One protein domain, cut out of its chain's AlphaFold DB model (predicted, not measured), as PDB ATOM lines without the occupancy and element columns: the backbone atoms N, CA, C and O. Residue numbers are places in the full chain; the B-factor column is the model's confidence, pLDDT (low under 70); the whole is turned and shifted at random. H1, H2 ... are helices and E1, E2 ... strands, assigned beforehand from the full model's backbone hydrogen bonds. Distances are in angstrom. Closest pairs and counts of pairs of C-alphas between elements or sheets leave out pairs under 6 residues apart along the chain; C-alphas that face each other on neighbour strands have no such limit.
ATOM      1  N   VAL A  91      21.628  39.918 -57.159       75.75
ATOM      2  CA  VAL A  91      22.230  40.346 -55.890       75.75
ATOM      3  C   VAL A  91      23.723  40.072 -55.985       75.75
ATOM      4  O   VAL A  91      24.112  38.998 -56.434       75.75
ATOM      5  N   VAL A  92      24.560  41.031 -55.602       74.06
ATOM      6  CA  VAL A  92      26.015  40.840 -55.562       74.06
ATOM      7  C   VAL A  92      26.397  40.419 -54.152       74.06
ATOM      8  O   VAL A  92      26.075  41.128 -53.199       74.06
ATOM      9  N   VAL A  93      27.061  39.272 -54.021       70.00
ATOM     10  CA  VAL A  93      27.581  38.776 -52.743       70.00
ATOM     11  C   VAL A  93      29.064  38.491 -52.927       70.00
ATOM     12  O   VAL A  93      29.418  37.679 -53.771       70.00
ATOM     13  N   HIS A  94      29.922  39.180 -52.166       68.25
ATOM     14  CA  HIS A  94      31.386  39.092 -52.294       68.25
ATOM     15  C   HIS A  94      31.884  39.249 -53.744       68.25
ATOM     16  O   HIS A  94      32.637  38.421 -54.239       68.25
ATOM     17  N   ASP A  95      31.427  40.304 -54.427       74.62
ATOM     18  CA  ASP A  95      31.763  40.642 -55.822       74.62
ATOM     19  C   ASP A  95      31.227  39.682 -56.904       74.62
ATOM     20  O   ASP A  95      31.279  40.012 -58.091       74.62
ATOM     21  N   ASP A  96      30.596  38.569 -56.517       70.19
ATOM     22  CA  ASP A  96      29.965  37.633 -57.444       70.19
ATOM     23  C   ASP A  96      28.461  37.934 -57.622       70.19
ATOM     24  O   ASP A  96      27.707  38.027 -56.644       70.19
ATOM     25  N   PRO A  97      27.965  38.095 -58.866       76.31
ATOM     26  CA  PRO A  97      26.551  38.330 -59.126       76.31
ATOM     27  C   PRO A  97      25.746  37.023 -59.087       76.31
ATOM     28  O   PRO A  97      25.921  36.125 -59.913       76.31
ATOM     29  N   TYR A  98      24.768  36.957 -58.189       72.38
ATOM     30  CA  TYR A  98      23.792  35.875 -58.088       72.38
ATOM     31  C   TYR A  98      22.431  36.313 -58.626       72.38
ATOM     32  O   TYR A  98      21.976  37.428 -58.389       72.38
ATOM     33  N   SER A  99      21.708  35.416 -59.300       83.94
ATOM     34  CA  SER A  99      20.262  35.618 -59.489       83.94
ATOM     35  C   SER A  99      19.543  35.482 -58.142       83.94
ATOM     36  O   SER A  99      19.912  34.599 -57.371       83.94
ATOM     37  N   ILE A 100      18.496  36.274 -57.869       79.38
ATOM     38  CA  ILE A 100      17.750  36.188 -56.590       79.38
ATOM     39  C   ILE A 100      17.314  34.748 -56.276       79.38
ATOM     40  O   ILE A 100      17.560  34.254 -55.184       79.38
ATOM     41  N   LYS A 101      16.748  34.029 -57.255       80.94
ATOM     42  CA  LYS A 101      16.319  32.631 -57.062       80.94
ATOM     43  C   LYS A 101      17.484  31.682 -56.783       80.94
ATOM     44  O   LYS A 101      17.353  30.759 -55.987       80.94
ATOM     45  N   GLY A 102      18.613  31.886 -57.464       80.00
ATOM     46  CA  GLY A 102      19.824  31.099 -57.233       80.00
ATOM     47  C   GLY A 102      20.415  31.365 -55.851       80.00
ATOM     48  O   GLY A 102      20.857  30.432 -55.189       80.00
ATOM     49  N   PHE A 103      20.358  32.616 -55.400       79.31
ATOM     50  CA  PHE A 103      20.762  33.024 -54.063       79.31
ATOM     51  C   PHE A 103      19.866  32.391 -52.985       79.31
ATOM     52  O   PHE A 103      20.378  31.712 -52.099       79.31
ATOM     53  N   GLU A 104      18.538  32.504 -53.111       80.62
ATOM     54  CA  GLU A 104      17.575  31.864 -52.201       80.62
ATOM     55  C   GLU A 104      17.803  30.350 -52.109       80.62
ATOM     56  O   GLU A 104      17.904  29.803 -51.011       80.62
ATOM     57  N   SER A 105      17.950  29.672 -53.254       83.31
ATOM     58  CA  SER A 105      18.244  28.234 -53.293       83.31
ATOM     59  C   SER A 105      19.562  27.900 -52.594       83.31
ATOM     60  O   SER A 105      19.605  26.972 -51.794       83.31
ATOM     61  N   SER A 106      20.620  28.676 -52.855       81.75
ATOM     62  CA  SER A 106      21.939  28.447 -52.253       81.75
ATOM     63  C   SER A 106      21.892  28.607 -50.736       81.75
ATOM     64  O   SER A 106      22.481  27.805 -50.017       81.75
ATOM     65  N   MET A 107      21.138  29.585 -50.232       82.88
ATOM     66  CA  MET A 107      20.941  29.742 -48.794       82.88
ATOM     67  C   MET A 107      20.248  28.513 -48.203       82.88
ATOM     68  O   MET A 107      20.742  27.940 -47.231       82.88
ATOM     69  N   TYR A 108      19.150  28.043 -48.806       84.62
ATOM     70  CA  TYR A 108      18.454  26.837 -48.334       84.62
ATOM     71  C   TYR A 108      19.324  25.576 -48.333       84.62
ATOM     72  O   TYR A 108      19.074  24.682 -47.516       84.62
ATOM     73  N   ASP A 109      20.324  25.512 -49.209       87.00
ATOM     74  CA  ASP A 109      21.273  24.404 -49.281       87.00
ATOM     75  C   ASP A 109      22.351  24.481 -48.189       87.00
ATOM     76  O   ASP A 109      22.826  23.440 -47.732       87.00
ATOM     77  N   ILE A 110      22.723  25.687 -47.741       89.44
ATOM     78  CA  ILE A 110      23.821  25.905 -46.782       89.44
ATOM     79  C   ILE A 110      23.367  25.781 -45.321       89.44
ATOM     80  O   ILE A 110      24.209  25.602 -44.446       89.44
ATOM     81  N   ARG A 111      22.064  25.805 -45.016       89.88
ATOM     82  CA  ARG A 111      21.572  25.617 -43.634       89.88
ATOM     83  C   ARG A 111      22.038  24.294 -43.022       89.88
ATOM     84  O   ARG A 111      22.196  23.284 -43.712       89.88
ATOM     85  N   CYS A 112      22.184  24.266 -41.698       92.56
ATOM     86  CA  CYS A 112      22.546  23.028 -41.017       92.56
ATOM     87  C   CYS A 112      21.467  21.955 -41.236       92.56
ATOM     88  O   CYS A 112      20.305  22.151 -40.899       92.56
ATOM     89  N   TYR A 113      21.851  20.785 -41.739       93.12
ATOM     90  CA  TYR A 113      20.912  19.690 -42.003       93.12
ATOM     91  C   TYR A 113      20.251  19.109 -40.741       93.12
ATOM     92  O   TYR A 113      19.166  18.542 -40.832       93.12
ATOM     93  N   ILE A 114      20.885  19.248 -39.570       92.06
ATOM     94  CA  ILE A 114      20.384  18.686 -38.307       92.06
ATOM     95  C   ILE A 114      19.395  19.640 -37.632       92.06
ATOM     96  O   ILE A 114      18.243  19.263 -37.427       92.06
ATOM     97  N   CYS A 115      19.806  20.870 -37.303       91.69
ATOM     98  CA  CYS A 115      18.916  21.828 -36.634       91.69
ATOM     99  C   CYS A 115      18.074  22.675 -37.589       91.69
ATOM    100  O   CYS A 115      17.182  23.379 -37.125       91.69
ATOM    101  N   LEU A 116      18.356  22.643 -38.896       90.06
ATOM    102  CA  LEU A 116      17.743  23.517 -39.907       90.06
ATOM    103  C   LEU A 116      17.935  25.021 -39.629       90.06
ATOM    104  O   LEU A 116      17.272  25.844 -40.260       90.06
ATOM    105  N   GLY A 117      18.836  25.361 -38.702       84.88
ATOM    106  CA  GLY A 117      19.140  26.718 -38.262       84.88
ATOM    107  C   GLY A 117      20.249  27.389 -39.072       84.88
ATOM    108  O   GLY A 117      21.016  26.733 -39.789       84.88
ATOM    109  N   TRP A 118      20.307  28.710 -38.914       77.50
ATOM    110  CA  TRP A 118      21.247  29.638 -39.559       77.50
ATOM    111  C   TRP A 118      22.189  30.294 -38.544       77.50
ATOM    112  O   TRP A 118      23.217  30.839 -38.911       77.50
ATOM    113  N   ASP A 119      21.826  30.233 -37.266       67.06
ATOM    114  CA  ASP A 119      22.403  30.942 -36.123       67.06
ATOM    115  C   ASP A 119      23.612  30.228 -35.500       67.06
ATOM    116  O   ASP A 119      24.247  30.732 -34.573       67.06
ATOM    117  N   GLN A 120      23.949  29.037 -35.991       66.19
ATOM    118  CA  GLN A 120      24.937  28.183 -35.349       66.19
ATOM    119  C   GLN A 120      26.305  28.270 -36.024       66.19
ATOM    120  O   GLN A 120      26.666  27.397 -36.803       66.19
ATOM    121  N   LYS A 121      27.091  29.276 -35.623       79.06
ATOM    122  CA  LYS A 121      28.557  29.357 -35.808       79.06
ATOM    123  C   LYS A 121      29.037  29.017 -37.238       79.06
ATOM    124  O   LYS A 121      28.351  29.264 -38.223       79.06
ATOM    125  N   ASP A 122      30.266  28.510 -37.344       91.19
ATOM    126  CA  ASP A 122      30.898  28.138 -38.599       91.19
ATOM    127  C   ASP A 122      30.267  26.873 -39.192       91.19
ATOM    128  O   ASP A 122      29.846  25.954 -38.473       91.19
ATOM    129  N   MET A 123      30.248  26.824 -40.521       93.69
ATOM    130  CA  MET A 123      29.680  25.739 -41.304       93.69
ATOM    131  C   MET A 123      30.762  24.781 -41.782       93.69
ATOM    132  O   MET A 123      31.853  25.164 -42.204       93.69
ATOM    133  N   SER A 124      30.430  23.499 -41.750       94.75
ATOM    134  CA  SER A 124      31.241  22.431 -42.313       94.75
ATOM    135  C   SER A 124      30.445  21.651 -43.346       94.75
ATOM    136  O   SER A 124      29.243  21.432 -43.197       94.75
ATOM    137  N   ARG A 125      31.126  21.194 -44.391       94.94
ATOM    138  CA  ARG A 125      30.550  20.363 -45.439       94.94
ATOM    139  C   ARG A 125      30.809  18.890 -45.147       94.94
ATOM    140  O   ARG A 125      31.944  18.478 -44.899       94.94
ATOM    141  N   LEU A 126      29.758  18.085 -45.240       94.44
ATOM    142  CA  LEU A 126      29.852  16.632 -45.213       94.44
ATOM    143  C   LEU A 126      30.351  16.127 -46.573       94.44
ATOM    144  O   LEU A 126      29.742  16.393 -47.608       94.44
ATOM    145  N   VAL A 127      31.445  15.371 -46.571       92.75
ATOM    146  CA  VAL A 127      32.050  14.769 -47.763       92.75
ATOM    147  C   VAL A 127      31.892  13.257 -47.676       92.75
ATOM    148  O   VAL A 127      32.390  12.622 -46.751       92.75
ATOM    149  N   CYS A 128      31.185  12.654 -48.628       93.12
ATOM    150  CA  CYS A 128      31.034  11.201 -48.672       93.12
ATOM    151  C   CYS A 128      32.361  10.524 -49.057       93.12
ATOM    152  O   CYS A 128      32.993  10.924 -50.032       93.12
ATOM    153  N   LEU A 129      32.753   9.476 -48.321       91.12
ATOM    154  CA  LEU A 129      33.999   8.728 -48.535       91.12
ATOM    155  C   LEU A 129      33.762   7.345 -49.169       91.12
ATOM    156  O   LEU A 129      34.591   6.448 -49.034       91.12
ATOM    157  N   ALA A 130      32.622   7.140 -49.835       88.81
ATOM    158  CA  ALA A 130      32.305   5.864 -50.468       88.81
ATOM    159  C   ALA A 130      33.323   5.532 -51.584       88.81
ATOM    160  O   ALA A 130      33.517   6.343 -52.495       88.81
ATOM    161  N   PRO A 131      33.962   4.348 -51.565       83.81
ATOM    162  CA  PRO A 131      34.908   3.964 -52.603       83.81
ATOM    163  C   PRO A 131      34.173   3.725 -53.931       83.81
ATOM    164  O   PRO A 131      33.226   2.948 -54.000       83.81
ATOM    165  N   GLY A 132      34.617   4.391 -55.000       76.00
ATOM    166  CA  GLY A 132      34.186   4.088 -56.371       76.00
ATOM    167  C   GLY A 132      32.922   4.795 -56.879       76.00
ATOM    168  O   GLY A 132      32.574   4.600 -58.040       76.00
ATOM    169  N   GLN A 133      32.265   5.654 -56.090       70.50
ATOM    170  CA  GLN A 133      31.187   6.520 -56.589       70.50
ATOM    171  C   GLN A 133      31.354   7.965 -56.115       70.50
ATOM    172  O   GLN A 133      31.528   8.232 -54.927       70.50
ATOM    173  N   ARG A 134      31.250   8.917 -57.052       77.00
ATOM    174  CA  ARG A 134      31.132  10.347 -56.737       77.00
ATOM    175  C   ARG A 134      29.730  10.597 -56.194       77.00
ATOM    176  O   ARG A 134      28.795  10.817 -56.953       77.00
ATOM    177  N   CYS A 135      29.570  10.503 -54.881       82.44
ATOM    178  CA  CYS A 135      28.321  10.885 -54.245       82.44
ATOM    179  C   CYS A 135      28.198  12.416 -54.257       82.44
ATOM    180  O   CYS A 135      29.048  13.110 -53.704       82.44
ATOM    181  N   GLU A 136      27.133  12.940 -54.862       84.81
ATOM    182  CA  GLU A 136      26.852  14.383 -54.961       84.81
ATOM    183  C   GLU A 136      26.182  14.955 -53.699       84.81
ATOM    184  O   GLU A 136      25.523  15.990 -53.740       84.81
ATOM    185  N   CYS A 137      26.339  14.284 -52.555       85.56
ATOM    186  CA  CYS A 137      25.782  14.734 -51.287       85.56
ATOM    187  C   CYS A 137      26.398  16.084 -50.893       85.56
ATOM    188  O   CYS A 137      27.533  16.145 -50.421       85.56
ATOM    189  N   ARG A 138      25.631  17.162 -51.067       87.69
ATOM    190  CA  ARG A 138      25.947  18.504 -50.573       87.69
ATOM    191  C   ARG A 138      25.133  18.746 -49.316       87.69
ATOM    192  O   ARG A 138      23.958  19.082 -49.385       87.69
ATOM    193  N   VAL A 139      25.749  18.485 -48.170       93.31
ATOM    194  CA  VAL A 139      25.122  18.683 -46.866       93.31
ATOM    195  C   VAL A 139      26.040  19.528 -46.009       93.31
ATOM    196  O   VAL A 139      27.231  19.231 -45.894       93.31
ATOM    197  N   TYR A 140      25.461  20.553 -45.401       94.94
ATOM    198  CA  TYR A 140      26.135  21.449 -44.482       94.94
ATOM    199  C   TYR A 140      25.692  21.173 -43.045       94.94
ATOM    200  O   TYR A 140      24.543  20.817 -42.770       94.94
ATOM    201  N   LEU A 141      26.633  21.292 -42.117       94.81
ATOM    202  CA  LEU A 141      26.464  21.029 -40.694       94.81
ATOM    203  C   LEU A 141      27.122  22.169 -39.919       94.81
ATOM    204  O   LEU A 141      28.233  22.567 -40.261       94.81
ATOM    205  N   CYS A 142      26.464  22.691 -38.884       94.31
ATOM    206  CA  CYS A 142      27.119  23.646 -37.999       94.31
ATOM    207  C   CYS A 142      28.145  22.936 -37.110       94.31
ATOM    208  O   CYS A 142      27.971  21.769 -36.737       94.31
ATOM    209  N   THR A 143      29.189  23.665 -36.728       91.56
ATOM    210  CA  THR A 143      30.241  23.178 -35.818       91.56
ATOM    211  C   THR A 143      29.692  22.596 -34.520       91.56
ATOM    212  O   THR A 143      30.192  21.571 -34.073       91.56
ATOM    213  N   ALA A 144      28.610  23.155 -33.967       91.12
ATOM    214  CA  ALA A 144      27.996  22.652 -32.736       91.12
ATOM    215  C   ALA A 144      27.574  21.172 -32.818       91.12
ATOM    216  O   ALA A 144      27.770  20.441 -31.855       91.12
ATOM    217  N   HIS A 145      27.042  20.716 -33.960       93.56
ATOM    218  CA  HIS A 145      26.706  19.298 -34.139       93.56
ATOM    219  C   HIS A 145      27.917  18.449 -34.515       93.56
ATOM    220  O   HIS A 145      27.944  17.270 -34.201       93.56
ATOM    221  N   VAL A 146      28.901  19.019 -35.211       93.12
ATOM    222  CA  VAL A 146      30.115  18.286 -35.609       93.12
ATOM    223  C   VAL A 146      31.010  17.999 -34.399       93.12
ATOM    224  O   VAL A 146      31.682  16.973 -34.365       93.12
ATOM    225  N   GLU A 147      31.020  18.899 -33.416       91.19
ATOM    226  CA  GLU A 147      31.773  18.774 -32.163       91.19
ATOM    227  C   GLU A 147      31.079  17.881 -31.119       91.19
ATOM    228  O   GLU A 147      31.684  17.568 -30.090       91.19
ATOM    229  N   ASP A 148      29.833  17.461 -31.363       90.94
ATOM    230  CA  ASP A 148      29.122  16.538 -30.481       90.94
ATOM    231  C   ASP A 148      29.842  15.172 -30.471       90.94
ATOM    232  O   ASP A 148      30.073  14.592 -31.535       90.94
ATOM    233  N   PRO A 149      30.229  14.626 -29.302       90.38
ATOM    234  CA  PRO A 149      30.925  13.341 -29.224       90.38
ATOM    235  C   PRO A 149      30.111  12.160 -29.770       90.38
ATOM    236  O   PRO A 149      30.710  11.147 -30.139       90.38
ATOM    237  N   ASP A 150      28.783  12.279 -29.815       92.31
ATOM    238  CA  ASP A 150      27.885  11.252 -30.345       92.31
ATOM    239  C   ASP A 150      27.621  11.432 -31.855       92.31
ATOM    240  O   ASP A 150      26.904  10.636 -32.471       92.31
ATOM    241  N   PHE A 151      28.198  12.461 -32.483       93.00
ATOM    242  CA  PHE A 151      28.047  12.699 -33.912       93.00
ATOM    243  C   PHE A 151      28.817  11.667 -34.745       93.00
ATOM    244  O   PHE A 151      30.044  11.584 -34.733       93.00
ATOM    245  N   GLU A 152      28.076  10.910 -35.556       92.88
ATOM    246  CA  GLU A 152      28.643  10.018 -36.561       92.88
ATOM    247  C   GLU A 152      28.558  10.642 -37.957       92.88
ATOM    248  O   GLU A 152      27.475  10.841 -38.518       92.88
ATOM    249  N   SER A 153      29.710  10.875 -38.582       92.19
ATOM    250  CA  SER A 153      29.780  11.388 -39.946       92.19
ATOM    251  C   SER A 153      29.409  10.301 -40.962       92.19
ATOM    252  O   SER A 153      30.233   9.501 -41.407       92.19
ATOM    253  N   ARG A 154      28.136  10.268 -41.368       93.94
ATOM    254  CA  ARG A 154      27.627   9.378 -42.426       93.94
ATOM    255  C   ARG A 154      26.941  10.172 -43.522       93.94
ATOM    256  O   ARG A 154      26.157  11.075 -43.246       93.94
ATOM    257  N   CYS A 155      27.188   9.794 -44.772       92.12
ATOM    258  CA  CYS A 155      26.526  10.377 -45.932       92.12
ATOM    259  C   CYS A 155      25.002  10.253 -45.799       92.12
ATOM    260  O   CYS A 155      24.468   9.151 -45.658       92.12
ATOM    261  N   THR A 156      24.282  11.370 -45.887       90.12
ATOM    262  CA  THR A 156      22.818  11.374 -45.742       90.12
ATOM    263  C   THR A 156      22.126  10.612 -46.871       90.12
ATOM    264  O   THR A 156      21.060  10.036 -46.640       90.12
ATOM    265  N   THR A 157      22.759  10.547 -48.046       90.25
ATOM    266  CA  THR A 157      22.231   9.902 -49.254       90.25
ATOM    267  C   THR A 157      22.497   8.395 -49.256       90.25
ATOM    268  O   THR A 157      21.558   7.607 -49.223       90.25
ATOM    269  N   CYS A 158      23.766   7.968 -49.249       91.50
ATOM    270  CA  CYS A 158      24.129   6.550 -49.398       91.50
ATOM    271  C   CYS A 158      24.434   5.824 -48.077       91.50
ATOM    272  O   CYS A 158      24.755   4.638 -48.095       91.50
ATOM    273  N   LYS A 159      24.374   6.523 -46.934       93.00
ATOM    274  CA  LYS A 159      24.643   6.001 -45.576       93.00
ATOM    275  C   LYS A 159      26.060   5.460 -45.331       93.00
ATOM    276  O   LYS A 159      26.337   4.981 -44.232       93.00
ATOM    277  N   GLN A 160      26.959   5.576 -46.308       93.62
ATOM    278  CA  GLN A 160      28.379   5.249 -46.163       93.62
ATOM    279  C   GLN A 160      29.095   6.251 -45.245       93.62
ATOM    280  O   GLN A 160      28.604   7.376 -45.086       93.62
ATOM    281  N   PRO A 161      30.256   5.886 -44.669       93.00
ATOM    282  CA  PRO A 161      31.075   6.816 -43.903       93.00
ATOM    283  C   PRO A 161      31.357   8.106 -44.683       93.00
ATOM    284  O   PRO A 161      31.600   8.098 -45.895       93.00
ATOM    285  N   GLY A 162      31.280   9.228 -43.982       92.75
ATOM    286  CA  GLY A 162      31.631  10.549 -44.478       92.75
ATOM    287  C   GLY A 162      32.732  11.171 -43.629       92.75
ATOM    288  O   GLY A 162      32.945  10.777 -42.485       92.75
ATOM    289  N   GLY A 163      33.428  12.145 -44.195       93.31
ATOM    290  CA  GLY A 163      34.256  13.095 -43.462       93.31
ATOM    291  C   GLY A 163      33.530  14.429 -43.336       93.31
ATOM    292  O   GLY A 163      32.608  14.716 -44.100       93.31
ATOM    293  N   VAL A 164      33.955  15.254 -42.388       94.81
ATOM    294  CA  VAL A 164      33.486  16.635 -42.262       94.81
ATOM    295  C   VAL A 164      34.668  17.562 -42.490       94.81
ATOM    296  O   VAL A 164      35.742  17.347 -41.930       94.81
ATOM    297  N   VAL A 165      34.481  18.561 -43.348       94.50
ATOM    298  CA  VAL A 165      35.515  19.543 -43.689       94.50
ATOM    299  C   VAL A 165      34.945  20.942 -43.455       94.50
ATOM    300  O   VAL A 165      33.869  21.221 -43.984       94.50
ATOM    301  N   PRO A 166      35.623  21.823 -42.695       95.19
ATOM    302  CA  PRO A 166      35.206  23.217 -42.554       95.19
ATOM    303  C   PRO A 166      35.060  23.900 -43.919       95.19
ATOM    304  O   PRO A 166      35.909  23.720 -44.794       95.19
ATOM    305  N   ASP A 167      33.995  24.678 -44.105       93.38
ATOM    306  CA  ASP A 167      33.739  25.437 -45.332       93.38
ATOM    307  C   ASP A 167      33.635  26.937 -44.991       93.38
ATOM    308  O   ASP A 167      32.550  27.443 -44.676       93.38
ATOM    309  N   PRO A 168      34.767  27.669 -44.997       90.62
ATOM    310  CA  PRO A 168      34.786  29.081 -44.627       90.62
ATOM    311  C   PRO A 168      34.019  29.956 -45.626       90.62
ATOM    312  O   PRO A 168      33.487  30.988 -45.234       90.62
ATOM    313  N   THR A 169      33.900  29.533 -46.889       90.12
ATOM    314  CA  THR A 169      33.142  30.270 -47.912       90.12
ATOM    315  C   THR A 169      31.650  30.185 -47.627       90.12
ATOM    316  O   THR A 169      30.967  31.205 -47.589       90.12
ATOM    317  N   ALA A 170      31.147  28.977 -47.353       88.81
ATOM    318  CA  ALA A 170      29.757  28.791 -46.944       88.81
ATOM    319  C   ALA A 170      29.456  29.514 -45.624       88.81
ATOM    320  O   ALA A 170      28.389  30.101 -45.474       88.81
ATOM    321  N   THR A 171      30.415  29.525 -44.694       90.38
ATOM    322  CA  THR A 171      30.315  30.273 -43.434       90.38
ATOM    323  C   THR A 171      30.201  31.779 -43.669       90.38
ATOM    324  O   THR A 171      29.297  32.410 -43.130       90.38
ATOM    325  N   ALA A 172      31.081  32.361 -44.487       88.94
ATOM    326  CA  ALA A 172      31.055  33.787 -44.804       88.94
ATOM    327  C   ALA A 172      29.758  34.183 -45.528       88.94
ATOM    328  O   ALA A 172      29.124  35.174 -45.168       88.94
ATOM    329  N   LEU A 173      29.314  33.368 -46.489       87.75
ATOM    330  CA  LEU A 173      28.056  33.580 -47.204       87.75
ATOM    331  C   LEU A 173      26.855  33.538 -46.251       87.75
ATOM    332  O   LEU A 173      26.014  34.436 -46.278       87.75
ATOM    333  N   LEU A 174      26.800  32.533 -45.372       88.12
ATOM    334  CA  LEU A 174      25.753  32.410 -44.361       88.12
ATOM    335  C   LEU A 174      25.718  33.648 -43.460       88.12
ATOM    336  O   LEU A 174      24.661  34.243 -43.270       88.12
ATOM    337  N   ARG A 175      26.874  34.062 -42.931       88.50
ATOM    338  CA  ARG A 175      26.942  35.144 -41.946       88.50
ATOM    339  C   ARG A 175      26.639  36.525 -42.520       88.50
ATOM    340  O   ARG A 175      25.991  37.335 -41.857       88.50
ATOM    341  N   SER A 176      27.069  36.772 -43.751       87.56
ATOM    342  CA  SER A 176      26.878  38.060 -44.417       87.56
ATOM    343  C   SER A 176      25.463  38.255 -44.959       87.56
ATOM    344  O   SER A 176      25.073  39.393 -45.212       87.56
ATOM    345  N   THR A 177      24.678  37.183 -45.124       85.75
ATOM    346  CA  THR A 177      23.387  37.273 -45.821       85.75
ATOM    347  C   THR A 177      22.183  36.689 -45.086       85.75
ATOM    348  O   THR A 177      21.056  37.102 -45.370       85.75
ATOM    349  N   ALA A 178      22.369  35.770 -44.134       84.12
ATOM    350  CA  ALA A 178      21.259  35.253 -43.338       84.12
ATOM    351  C   ALA A 178      20.733  36.351 -42.408       84.12
ATOM    352  O   ALA A 178      21.428  36.785 -41.493       84.12
TER     353      ALA A 178
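AT A GLANCE: This is residues 91 to 178 of the 326 residues of an uncharacterized protein of Klebsormidium nitens (UniProt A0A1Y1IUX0). What shape do the parts make? A small sheet of E4, E3 and E5 makes one end, and H1 and H3 span the way from it toward the little hairpin of E1 and E2 at the other end. What is it built of? The 88 printed residues run E1 E2 H1 E3 E4 H2 E5 H3, a mixed class; both sheets, E4 - E3 - E5 and E1 - E2, are antiparallel. It is compact, with a radius of gyration of the C-alphas of 13.7 A and spans of 38 by 29 by 18 A.

IN THESE COORDINATES: Where does the first half lie? E1, residues 91 to 93, begins at C-alpha (22.230, 40.346, -55.890); E2 is 96 to 99, H1 100 to 110, 15.5 A long, and E3 123 to 128, 16.4 A. What follows? E4 is 139 to 142, H2 143 to 146, E5 162 to 166, 13.3 A, and H3 168 to 177, 14.1 A, ending at C-alpha (23.387, 37.273, -45.821).

HOW THE PARTS SIT: How are strands paired? N 91 and O 98 of E1 and E2 are 2.8 A apart, N 124 and O 141 of E3 and E4, a hairpin, 2.8 A, and N 125 and O 165 of E3 and E5 2.8 A. E4, H2 and E5 form a split strand-helix-strand unit, same-way strands with E3 between, its crossover right-handed. Where are helices? H1 and H3 graze this sheet and only just touch, with 3 pairs of C-alphas within 8 A, the closest Ile 110 and Ala 170, 6.6 A, at a steep tilt of 55 degrees, opposite ways. H2 is on the sheet at a height of 8.2 A, only just over E3, with 3 of its 4 C-alphas. Are helix backbones complete? Every O i to N i+4 pair is within hydrogen-bond range in H1 and H3; H2 is too short for one.

THE WHOLE: How far does it reach? The farthest C-alphas, Pro 97 and Asp 150, are 39.5 A apart; the printed part has no cut. Which links are long, and where is confidence low? H1 to E3 and H2 to E5 are long; residues 94, 119 and 120 are under pLDDT 70.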